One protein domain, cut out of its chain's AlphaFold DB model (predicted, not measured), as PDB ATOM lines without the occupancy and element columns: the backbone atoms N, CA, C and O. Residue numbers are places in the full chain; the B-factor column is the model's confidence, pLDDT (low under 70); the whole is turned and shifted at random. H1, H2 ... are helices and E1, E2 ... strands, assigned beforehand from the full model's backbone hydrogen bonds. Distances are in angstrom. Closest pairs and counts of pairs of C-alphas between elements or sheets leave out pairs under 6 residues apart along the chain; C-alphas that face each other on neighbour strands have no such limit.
ATOM      1  N   GLY A  35      39.958  10.751 -30.615       87.06
ATOM      2  CA  GLY A  35      40.226  12.040 -31.261       87.06
ATOM      3  C   GLY A  35      39.125  13.086 -31.050       87.06
ATOM      4  O   GLY A  35      38.998  13.995 -31.870       87.06
ATOM      5  N   THR A  36      38.316  12.940 -29.996       93.56
ATOM      6  CA  THR A  36      37.408  13.996 -29.539       93.56
ATOM      7  C   THR A  36      38.195  15.082 -28.813       93.56
ATOM      8  O   THR A  36      38.970  14.797 -27.908       93.56
ATOM      9  N   GLU A  37      37.955  16.329 -29.195       95.75
ATOM     10  CA  GLU A  37      38.563  17.523 -28.625       95.75
ATOM     11  C   GLU A  37      37.480  18.509 -28.191       95.75
ATOM     12  O   GLU A  37      36.463  18.694 -28.868       95.75
ATOM     13  N   TYR A  38      37.722  19.190 -27.074       95.50
ATOM     14  CA  TYR A  38      36.814  20.188 -26.517       95.50
ATOM     15  C   TYR A  38      37.434  21.577 -26.628       95.50
ATOM     16  O   TYR A  38      38.461  21.872 -26.021       95.50
ATOM     17  N   VAL A  39      36.795  22.463 -27.389       95.56
ATOM     18  CA  VAL A  39      37.309  23.815 -27.646       95.56
ATOM     19  C   VAL A  39      36.273  24.877 -27.321       95.56
ATOM     20  O   VAL A  39      35.075  24.692 -27.525       95.56
ATOM     21  N   THR A  40      36.726  26.030 -26.834       92.94
ATOM     22  CA  THR A  40      35.837  27.158 -26.535       92.94
ATOM     23  C   THR A  40      35.903  28.198 -27.647       92.94
ATOM     24  O   THR A  40      36.969  28.723 -27.966       92.94
ATOM     25  N   VAL A  41      34.749  28.541 -28.220       91.69
ATOM     26  CA  VAL A  41      34.613  29.590 -29.239       91.69
ATOM     27  C   VAL A  41      33.497  30.537 -28.820       91.69
ATOM     28  O   VAL A  41      32.358  30.113 -28.639       91.69
ATOM     29  N   LEU A  42      33.829  31.823 -28.657       87.19
ATOM     30  CA  LEU A  42      32.894  32.879 -28.234       87.19
ATOM     31  C   LEU A  42      32.092  32.519 -26.963       87.19
ATOM     32  O   LEU A  42      30.890  32.767 -26.885       87.19
ATOM     33  N   GLY A  43      32.756  31.909 -25.975       84.25
ATOM     34  CA  GLY A  43      32.143  31.556 -24.687       84.25
ATOM     35  C   GLY A  43      31.199  30.350 -24.733       84.25
ATOM     36  O   GLY A  43      30.392  30.173 -23.825       84.25
ATOM     37  N   ARG A  44      31.264  29.532 -25.791       86.31
ATOM     38  CA  ARG A  44      30.549  28.254 -25.892       86.31
ATOM     39  C   ARG A  44      31.544  27.126 -26.110       86.31
ATOM     40  O   ARG A  44      32.469  27.279 -26.912       86.31
ATOM     41  N   THR A  45      31.323  26.009 -25.430       91.94
ATOM     42  CA  THR A  45      32.086  24.781 -25.639       91.94
ATOM     43  C   THR A  45      31.605  24.085 -26.907       91.94
ATOM     44  O   THR A  45      30.408  24.037 -27.202       91.94
ATOM     45  N   TRP A  46      32.553  23.572 -27.675       94.38
ATOM     46  CA  TRP A  46      32.337  22.782 -28.873       94.38
ATOM     47  C   TRP A  46      33.064  21.457 -28.718       94.38
ATOM     48  O   TRP A  46      34.257  21.442 -28.418       94.38
ATOM     49  N   THR A  47      32.346  20.374 -28.967       96.06
ATOM     50  CA  THR A  47      32.897  19.030 -29.091       96.06
ATOM     51  C   THR A  47      33.228  18.800 -30.557       96.06
ATOM     52  O   THR A  47      32.354  18.941 -31.420       96.06
ATOM     53  N   VAL A  48      34.483  18.485 -30.852       96.88
ATOM     54  CA  VAL A  48      34.971  18.233 -32.208       96.88
ATOM     55  C   VAL A  48      35.532  16.826 -32.289       96.88
ATOM     56  O   VAL A  48      36.334  16.452 -31.451       96.88
ATOM     57  N   TYR A  49      35.140  16.050 -33.293       96.12
ATOM     58  CA  TYR A  49      35.608  14.673 -33.470       96.12
ATOM     59  C   TYR A  49      35.667  14.293 -34.954       96.12
ATOM     60  O   TYR A  49      34.938  14.877 -35.763       96.12
ATOM     61  N   PRO A  50      36.524  13.338 -35.359       96.06
ATOM     62  CA  PRO A  50      36.556  12.857 -36.741       96.06
ATOM     63  C   PRO A  50      35.235  12.163 -37.113       96.06
ATOM     64  O   PRO A  50      34.615  11.512 -36.284       96.06
ATOM     65  N   SER A  51      34.763  12.274 -38.352       94.56
ATOM     66  CA  SER A  51      33.588  11.515 -38.793       94.56
ATOM     67  C   SER A  51      33.952  10.027 -38.930       94.56
ATOM     68  O   SER A  51      34.937   9.723 -39.605       94.56
ATOM     69  N   PRO A  52      33.180   9.095 -38.339       89.19
ATOM     70  CA  PRO A  52      33.462   7.662 -38.461       89.19
ATOM     71  C   PRO A  52      33.276   7.150 -39.897       89.19
ATOM     72  O   PRO A  52      33.968   6.226 -40.314       89.19
ATOM     73  N   ASP A  53      32.384   7.781 -40.664       90.12
ATOM     74  CA  ASP A  53      32.008   7.336 -42.009       90.12
ATOM     75  C   ASP A  53      32.852   7.985 -43.117       90.12
ATOM     76  O   ASP A  53      32.864   7.513 -44.254       90.12
ATOM     77  N   GLN A  54      33.529   9.102 -42.821       92.62
ATOM     78  CA  GLN A  54      34.186   9.942 -43.823       92.62
ATOM     79  C   GLN A  54      35.590  10.371 -43.367       92.62
ATOM     80  O   GLN A  54      35.731  11.328 -42.599       92.62
ATOM     81  N   PRO A  55      36.650   9.716 -43.875       92.00
ATOM     82  CA  PRO A  55      38.025  10.109 -43.592       92.00
ATOM     83  C   PRO A  55      38.293  11.572 -43.974       92.00
ATOM     84  O   PRO A  55      37.903  12.033 -45.045       92.00
ATOM     85  N   GLY A  56      38.977  12.309 -43.097       92.56
ATOM     86  CA  GLY A  56      39.322  13.720 -43.323       92.56
ATOM     87  C   GLY A  56      38.170  14.713 -43.124       92.56
ATOM     88  O   GLY A  56      38.368  15.917 -43.308       92.56
ATOM     89  N   VAL A  57      36.984  14.244 -42.724       96.56
ATOM     90  CA  VAL A  57      35.863  15.088 -42.297       96.56
ATOM     91  C   VAL A  57      35.816  15.128 -40.778       96.56
ATOM     92  O   VAL A  57      35.913  14.099 -40.118       96.56
ATOM     93  N   TYR A  58      35.634  16.321 -40.224       97.44
ATOM     94  CA  TYR A  58      35.437  16.532 -38.794       97.44
ATOM     95  C   TYR A  58      34.037  17.056 -38.522       97.44
ATOM     96  O   TYR A  58      33.485  17.842 -39.297       97.44
ATOM     97  N   VAL A  59      33.487  16.614 -37.400       97.00
ATOM     98  CA  VAL A  59      32.194  17.023 -36.872       97.00
ATOM     99  C   VAL A  59      32.430  18.008 -35.741       97.00
ATOM    100  O   VAL A  59      33.245  17.744 -34.868       97.00
ATOM    101  N   ALA A  60      31.714  19.127 -35.739       96.75
ATOM    102  CA  ALA A  60      31.676  20.075 -34.637       96.75
ATOM    103  C   ALA A  60      30.245  20.218 -34.125       96.75
ATOM    104  O   ALA A  60      29.332  20.607 -34.861       96.75
ATOM    105  N   GLN A  61      30.060  19.928 -32.843       94.38
ATOM    106  CA  GLN A  61      28.795  20.055 -32.142       94.38
ATOM    107  C   GLN A  61      28.953  21.054 -31.006       94.38
ATOM    108  O   GLN A  61      29.875  20.964 -30.201       94.38
ATOM    109  N   ARG A  62      28.057  22.036 -30.957       91.50
ATOM    110  CA  ARG A  62      28.069  23.040 -29.899       91.50
ATOM    111  C   ARG A  62      27.292  22.531 -28.698       91.50
ATOM    112  O   ARG A  62      26.159  22.082 -28.865       91.50
ATOM    113  N   ASP A  63      27.847  22.720 -27.511       87.25
ATOM    114  CA  ASP A  63      27.090  22.555 -26.282       87.25
ATOM    115  C   ASP A  63      25.961  23.604 -26.185       87.25
ATOM    116  O   ASP A  63      26.089  24.765 -26.607       87.25
ATOM    117  N   ASN A  64      24.810  23.184 -25.666       76.69
ATOM    118  CA  ASN A  64      23.616  24.015 -25.595       76.69
ATOM    119  C   ASN A  64      23.499  24.805 -24.279       76.69
ATOM    120  O   ASN A  64      22.446  25.398 -24.047       76.69
ATOM    121  N   LEU A  65      24.565  24.862 -23.460       70.88
ATOM    122  CA  LEU A  65      24.586  25.477 -22.121       70.88
ATOM    123  C   LEU A  65      23.344  25.109 -21.301       70.88
ATOM    124  O   LEU A  65      22.581  25.995 -20.905       70.88
ATOM    125  N   ASP A  66      23.095  23.811 -21.137       71.94
ATOM    126  CA  ASP A  66      22.002  23.288 -20.306       71.94
ATOM    127  C   ASP A  66      20.620  23.897 -20.606       71.94
ATOM    128  O   ASP A  66      19.771  24.015 -19.726       71.94
ATOM    129  N   LEU A  67      20.378  24.309 -21.858       72.38
ATOM    130  CA  LEU A  67      19.122  24.929 -22.296       72.38
ATOM    131  C   LEU A  67      18.789  26.256 -21.591       72.38
ATOM    132  O   LEU A  67      17.617  26.624 -21.521       72.38
ATOM    133  N   ARG A  76      25.845  33.375 -35.231       85.62
ATOM    134  CA  ARG A  76      25.997  32.540 -36.438       85.62
ATOM    135  C   ARG A  76      26.906  31.347 -36.136       85.62
ATOM    136  O   ARG A  76      28.061  31.534 -35.755       85.62
ATOM    137  N   ARG A  77      26.377  30.131 -36.295       89.81
ATOM    138  CA  ARG A  77      27.037  28.893 -35.854       89.81
ATOM    139  C   ARG A  77      28.105  28.401 -36.827       89.81
ATOM    140  O   ARG A  77      29.134  27.931 -36.367       89.81
ATOM    141  N   SER A  78      27.930  28.587 -38.136       93.69
ATOM    142  CA  SER A  78      28.877  28.074 -39.139       93.69
ATOM    143  C   SER A  78      30.294  28.659 -38.998       93.69
ATOM    144  O   SER A  78      31.239  27.881 -38.929       93.69
ATOM    145  N   PRO A  79      30.496  29.989 -38.850       94.38
ATOM    146  CA  PRO A  79      31.840  30.538 -38.627       94.38
ATOM    147  C   PRO A  79      32.478  30.060 -37.315       94.38
ATOM    148  O   PRO A  79      33.691  29.874 -37.244       94.38
ATOM    149  N   GLN A  80      31.664  29.834 -36.280       94.25
ATOM    150  CA  GLN A  80      32.143  29.286 -35.013       94.25
ATOM    151  C   GLN A  80      32.540  27.817 -35.152       94.25
ATOM    152  O   GLN A  80      33.588  27.444 -34.645       94.25
ATOM    153  N   ALA A  81      31.764  27.020 -35.890       96.00
ATOM    154  CA  ALA A  81      32.092  25.634 -36.199       96.00
ATOM    155  C   ALA A  81      33.403  25.538 -36.992       96.00
ATOM    156  O   ALA A  81      34.268  24.743 -36.643       96.00
ATOM    157  N   VAL A  82      33.606  26.408 -37.993       97.00
ATOM    158  CA  VAL A  82      34.893  26.518 -38.707       97.00
ATOM    159  C   VAL A  82      36.031  26.767 -37.718       97.00
ATOM    160  O   VAL A  82      37.037  26.061 -37.750       97.00
ATOM    161  N   ARG A  83      35.877  27.751 -36.824       96.62
ATOM    162  CA  ARG A  83      36.907  28.077 -35.832       96.62
ATOM    163  C   ARG A  83      37.144  26.930 -34.852       96.62
ATOM    164  O   ARG A  83      38.296  26.671 -34.523       96.62
ATOM    165  N   ALA A  84      36.090  26.248 -34.414       97.06
ATOM    166  CA  ALA A  84      36.182  25.106 -33.516       97.06
ATOM    167  C   ALA A  84      36.985  23.968 -34.162       97.06
ATOM    168  O   ALA A  84      37.957  23.507 -33.575       97.06
ATOM    169  N   ILE A  85      36.665  23.595 -35.407       97.69
ATOM    170  CA  ILE A  85      37.396  22.546 -36.133       97.69
ATOM    171  C   ILE A  85      38.862  22.940 -36.337       97.69
ATOM    172  O   ILE A  85      39.751  22.121 -36.122       97.69
ATOM    173  N   GLN A  86      39.146  24.195 -36.697       97.38
ATOM    174  CA  GLN A  86      40.525  24.678 -36.843       97.38
ATOM    175  C   GLN A  86      41.312  24.630 -35.528       97.38
ATOM    176  O   GLN A  86      42.493  24.303 -35.544       97.38
ATOM    177  N   LEU A  87      40.679  24.970 -34.399       97.44
ATOM    178  CA  LEU A  87      41.316  24.924 -33.081       97.44
ATOM    179  C   LEU A  87      41.584  23.491 -32.620       97.44
ATOM    180  O   LEU A  87      42.654  23.233 -32.090       97.44
ATOM    181  N   ALA A  88      40.634  22.582 -32.844       96.88
ATOM    182  CA  ALA A  88      40.749  21.183 -32.446       96.88
ATOM    183  C   ALA A  88      41.756  20.402 -33.304       96.88
ATOM    184  O   ALA A  88      42.496  19.573 -32.795       96.88
ATOM    185  N   THR A  89      41.794  20.661 -34.612       95.69
ATOM    186  CA  THR A  89      42.626  19.882 -35.550       95.69
ATOM    187  C   THR A  89      43.967  20.534 -35.876       95.69
ATOM    188  O   THR A  89      44.863  19.868 -36.382       95.69
ATOM    189  N   GLY A  90      44.100  21.850 -35.685       96.06
ATOM    190  CA  GLY A  90      45.225  22.632 -36.212       96.06
ATOM    191  C   GLY A  90      45.228  22.784 -37.742       96.06
ATOM    192  O   GLY A  90      46.096  23.463 -38.295       96.06
ATOM    193  N   CYS A  91      44.257  22.194 -38.443       96.56
ATOM    194  CA  CYS A  91      44.201  22.146 -39.899       96.56
ATOM    195  C   CYS A  91      43.269  23.215 -40.477       96.56
ATOM    196  O   CYS A  91      42.417  23.799 -39.799       96.56
ATOM    197  N   ARG A  92      43.412  23.489 -41.778       97.19
ATOM    198  CA  ARG A  92      42.538  24.432 -42.477       97.19
ATOM    199  C   ARG A  92      41.246  23.735 -42.891       97.19
ATOM    200  O   ARG A  92      41.275  22.770 -43.641       97.19
ATOM    201  N   VAL A  93      40.109  24.283 -42.476       97.44
ATOM    202  CA  VAL A  93      38.783  23.837 -42.932       97.44
ATOM    203  C   VAL A  93      38.509  24.284 -44.372       97.44
ATOM    204  O   VAL A  93      38.733  25.449 -44.719       97.44
ATOM    205  N   VAL A  94      37.965  23.380 -45.186       96.94
ATOM    206  CA  VAL A  94      37.425  23.668 -46.520       96.94
ATOM    207  C   VAL A  94      35.971  24.116 -46.365       96.94
ATOM    208  O   VAL A  94      35.053  23.308 -46.295       96.94
ATOM    209  N   SER A  95      35.736  25.426 -46.275       92.06
ATOM    210  CA  SER A  95      34.406  25.973 -45.955       92.06
ATOM    211  C   SER A  95      33.308  25.601 -46.958       92.06
ATOM    212  O   SER A  95      32.143  25.549 -46.574       92.06
ATOM    213  N   SER A  96      33.655  25.315 -48.216       95.12
ATOM    214  CA  SER A  96      32.698  24.899 -49.248       95.12
ATOM    215  C   SER A  96      32.145  23.488 -49.046       95.12
ATOM    216  O   SER A  96      31.126  23.167 -49.645       95.12
ATOM    217  N   THR A  97      32.790  22.647 -48.228       96.31
ATOM    218  CA  THR A  97      32.294  21.299 -47.901       96.31
ATOM    219  C   THR A  97      31.487  21.267 -46.608       96.31
ATOM    220  O   THR A  97      31.073  20.200 -46.165       96.31
ATOM    221  N   MET A  98      31.253  22.431 -45.992       96.44
ATOM    222  CA  MET A  98      30.525  22.508 -44.736       96.44
ATOM    223  C   MET A  98      29.039  22.200 -44.929       96.44
ATOM    224  O   MET A  98      28.338  22.914 -45.645       96.44
ATOM    225  N   ILE A  99      28.550  21.191 -44.212       95.94
ATOM    226  CA  ILE A  99      27.129  20.837 -44.130       95.94
ATOM    227  C   ILE A  99      26.666  20.844 -42.672       95.94
ATOM    228  O   ILE A  99      27.454  20.610 -41.755       95.94
ATOM    229  N   GLN A 100      25.382  21.122 -42.458       95.50
ATOM    230  CA  GLN A 100      24.746  21.082 -41.144       95.50
ATOM    231  C   GLN A 100      23.584  20.087 -41.178       95.50
ATOM    232  O   GLN A 100      22.771  20.133 -42.101       95.50
ATOM    233  N   ASP A 101      23.489  19.225 -40.168       94.31
ATOM    234  CA  ASP A 101      22.338  18.335 -39.994       94.31
ATOM    235  C   ASP A 101      21.221  18.951 -39.127       94.31
ATOM    236  O   ASP A 101      21.323  20.069 -38.604       94.31
ATOM    237  N   THR A 102      20.124  18.210 -38.960       91.62
ATOM    238  CA  THR A 102      18.968  18.634 -38.153       91.62
ATOM    239  C   THR A 102      19.284  18.752 -36.662       91.62
ATOM    240  O   THR A 102      18.661  19.555 -35.969       91.62
ATOM    241  N   SER A 103      20.294  18.026 -36.180       88.88
ATOM    242  CA  SER A 103      20.809  18.099 -34.808       88.88
ATOM    243  C   SER A 103      21.803  19.249 -34.601       88.88
ATOM    244  O   SER A 103      22.405  19.367 -33.533       88.88
ATOM    245  N   ALA A 104      21.980  20.115 -35.604       89.75
ATOM    246  CA  ALA A 104      22.930  21.220 -35.603       89.75
ATOM    247  C   ALA A 104      24.394  20.794 -35.378       89.75
ATOM    248  O   ALA A 104      25.183  21.562 -34.817       89.75
ATOM    249  N   ARG A 105      24.759  19.597 -35.852       94.62
ATOM    250  CA  ARG A 105      26.148  19.166 -36.029       94.62
ATOM    251  C   ARG A 105      26.661  19.678 -37.369       94.62
ATOM    252  O   ARG A 105      25.960  19.608 -38.379       94.62
ATOM    253  N   PHE A 106      27.880  20.200 -37.365       96.69
ATOM    254  CA  PHE A 106      28.543  20.736 -38.549       96.69
ATOM    255  C   PHE A 106      29.619  19.767 -39.007       96.69
ATOM    256  O   PHE A 106      30.499  19.439 -38.223       96.69
ATOM    257  N   PHE A 107      29.577  19.350 -40.266       97.44
ATOM    258  CA  PHE A 107      30.572  18.467 -40.867       97.44
ATOM    259  C   PHE A 107      31.373  19.276 -41.875       97.44
ATOM    260  O   PHE A 107      30.774  19.997 -42.673       97.44
ATOM    261  N   ALA A 108      32.699  19.183 -41.850       97.94
ATOM    262  CA  ALA A 108      33.540  19.813 -42.862       97.94
ATOM    263  C   ALA A 108      34.853  19.056 -43.068       97.94
ATOM    264  O   ALA A 108      35.426  18.503 -42.128       97.94
ATOM    265  N   SER A 109      35.347  19.076 -44.303       97.88
ATOM    266  CA  SER A 109      36.657  18.520 -44.646       97.88
ATOM    267  C   SER A 109      37.777  19.443 -44.166       97.88
ATOM    268  O   SER A 109      37.645  20.673 -44.212       97.88
ATOM    269  N   VAL A 110      38.904  18.860 -43.761       97.62
ATOM    270  CA  VAL A 110      40.110  19.605 -43.374       97.62
ATOM    271  C   VAL A 110      41.292  19.271 -44.277       97.62
ATOM    272  O   VAL A 110      41.405  18.170 -44.804       97.62
ATOM    273  N   VAL A 111      42.189  20.239 -44.440       96.75
ATOM    274  CA  VAL A 111      43.476  20.084 -45.118       96.75
ATOM    275  C   VAL A 111      44.570  20.499 -44.144       96.75
ATOM    276  O   VAL A 111      44.634  21.657 -43.714       96.75
ATOM    277  N   CYS A 112      45.406  19.536 -43.780       92.00
ATOM    278  CA  CYS A 112      46.579  19.736 -42.940       92.00
ATOM    279  C   CYS A 112      47.795  20.007 -43.838       92.00
ATOM    280  O   CYS A 112      47.845  19.519 -44.968       92.00
ATOM    281  N   LYS A 113      48.716  20.854 -43.373       79.12
ATOM    282  CA  LYS A 113      49.973  21.140 -44.079       79.12
ATOM    283  C   LYS A 113      51.028  20.101 -43.749       79.12
ATOM    284  O   LYS A 113      50.994  19.613 -42.600       79.12
TER     285      LYS A 113
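What this domain is: This is residues 35 to 67 and 76 to 113 of the 113 residues of an uncharacterized protein of Rhodobacteraceae bacterium (UniProt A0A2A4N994). A strongly twisted sheet of four antiparallel strands curls round one helix, H1, making two layers. Residues 92 to 93 and 99 to 100 of the long link after H1 pair briefly with edge strand E4. The printed part has 71 residues, with E1, E2, E3, H1, E4 along the chain and sheet order E1, E2, E3, E4; it is mixed, helices and strands, and compact, with radius of gyration of the C-alphas 11.0 A and spans 35 by 24 by 22 A.

Where its parts are: E1 is residues 37 to 41, 12.7 A, from C-alpha 37 at (38.563, 17.523, -28.625). E2 is 44 to 50, 19.8 A; E3 57 to 62, 16.7 A; H1 77 to 89, 18.0 A; E4 105 to 111, 19.6 A, to C-alpha 111 at (43.476, 20.084, -45.118).

How they stand to each other: E1, E2 and E3 form a meander, each strand the antiparallel neighbour of the one before, in two hairpins. Within hydrogen-bond range are N 39 and O 46, 2.9 A, N 47 and O 61, 2.8 A, and, between E3 and E4, N 60 and O 106, 2.8 A. H1 is on the sheet; its closest C-alphas to E1 are Ala 88 and Glu 37, 5.7 A. Every O i to N i+4 pair in H1 is within range. E1 and E4 are apart.

The domain as a whole: Residues 68 to 75 are cut out; C-alphas 67 and 76 are 17.5 A apart. H1 to E4 is a long link of 15 residues. No printed residue is under pLDDT 70.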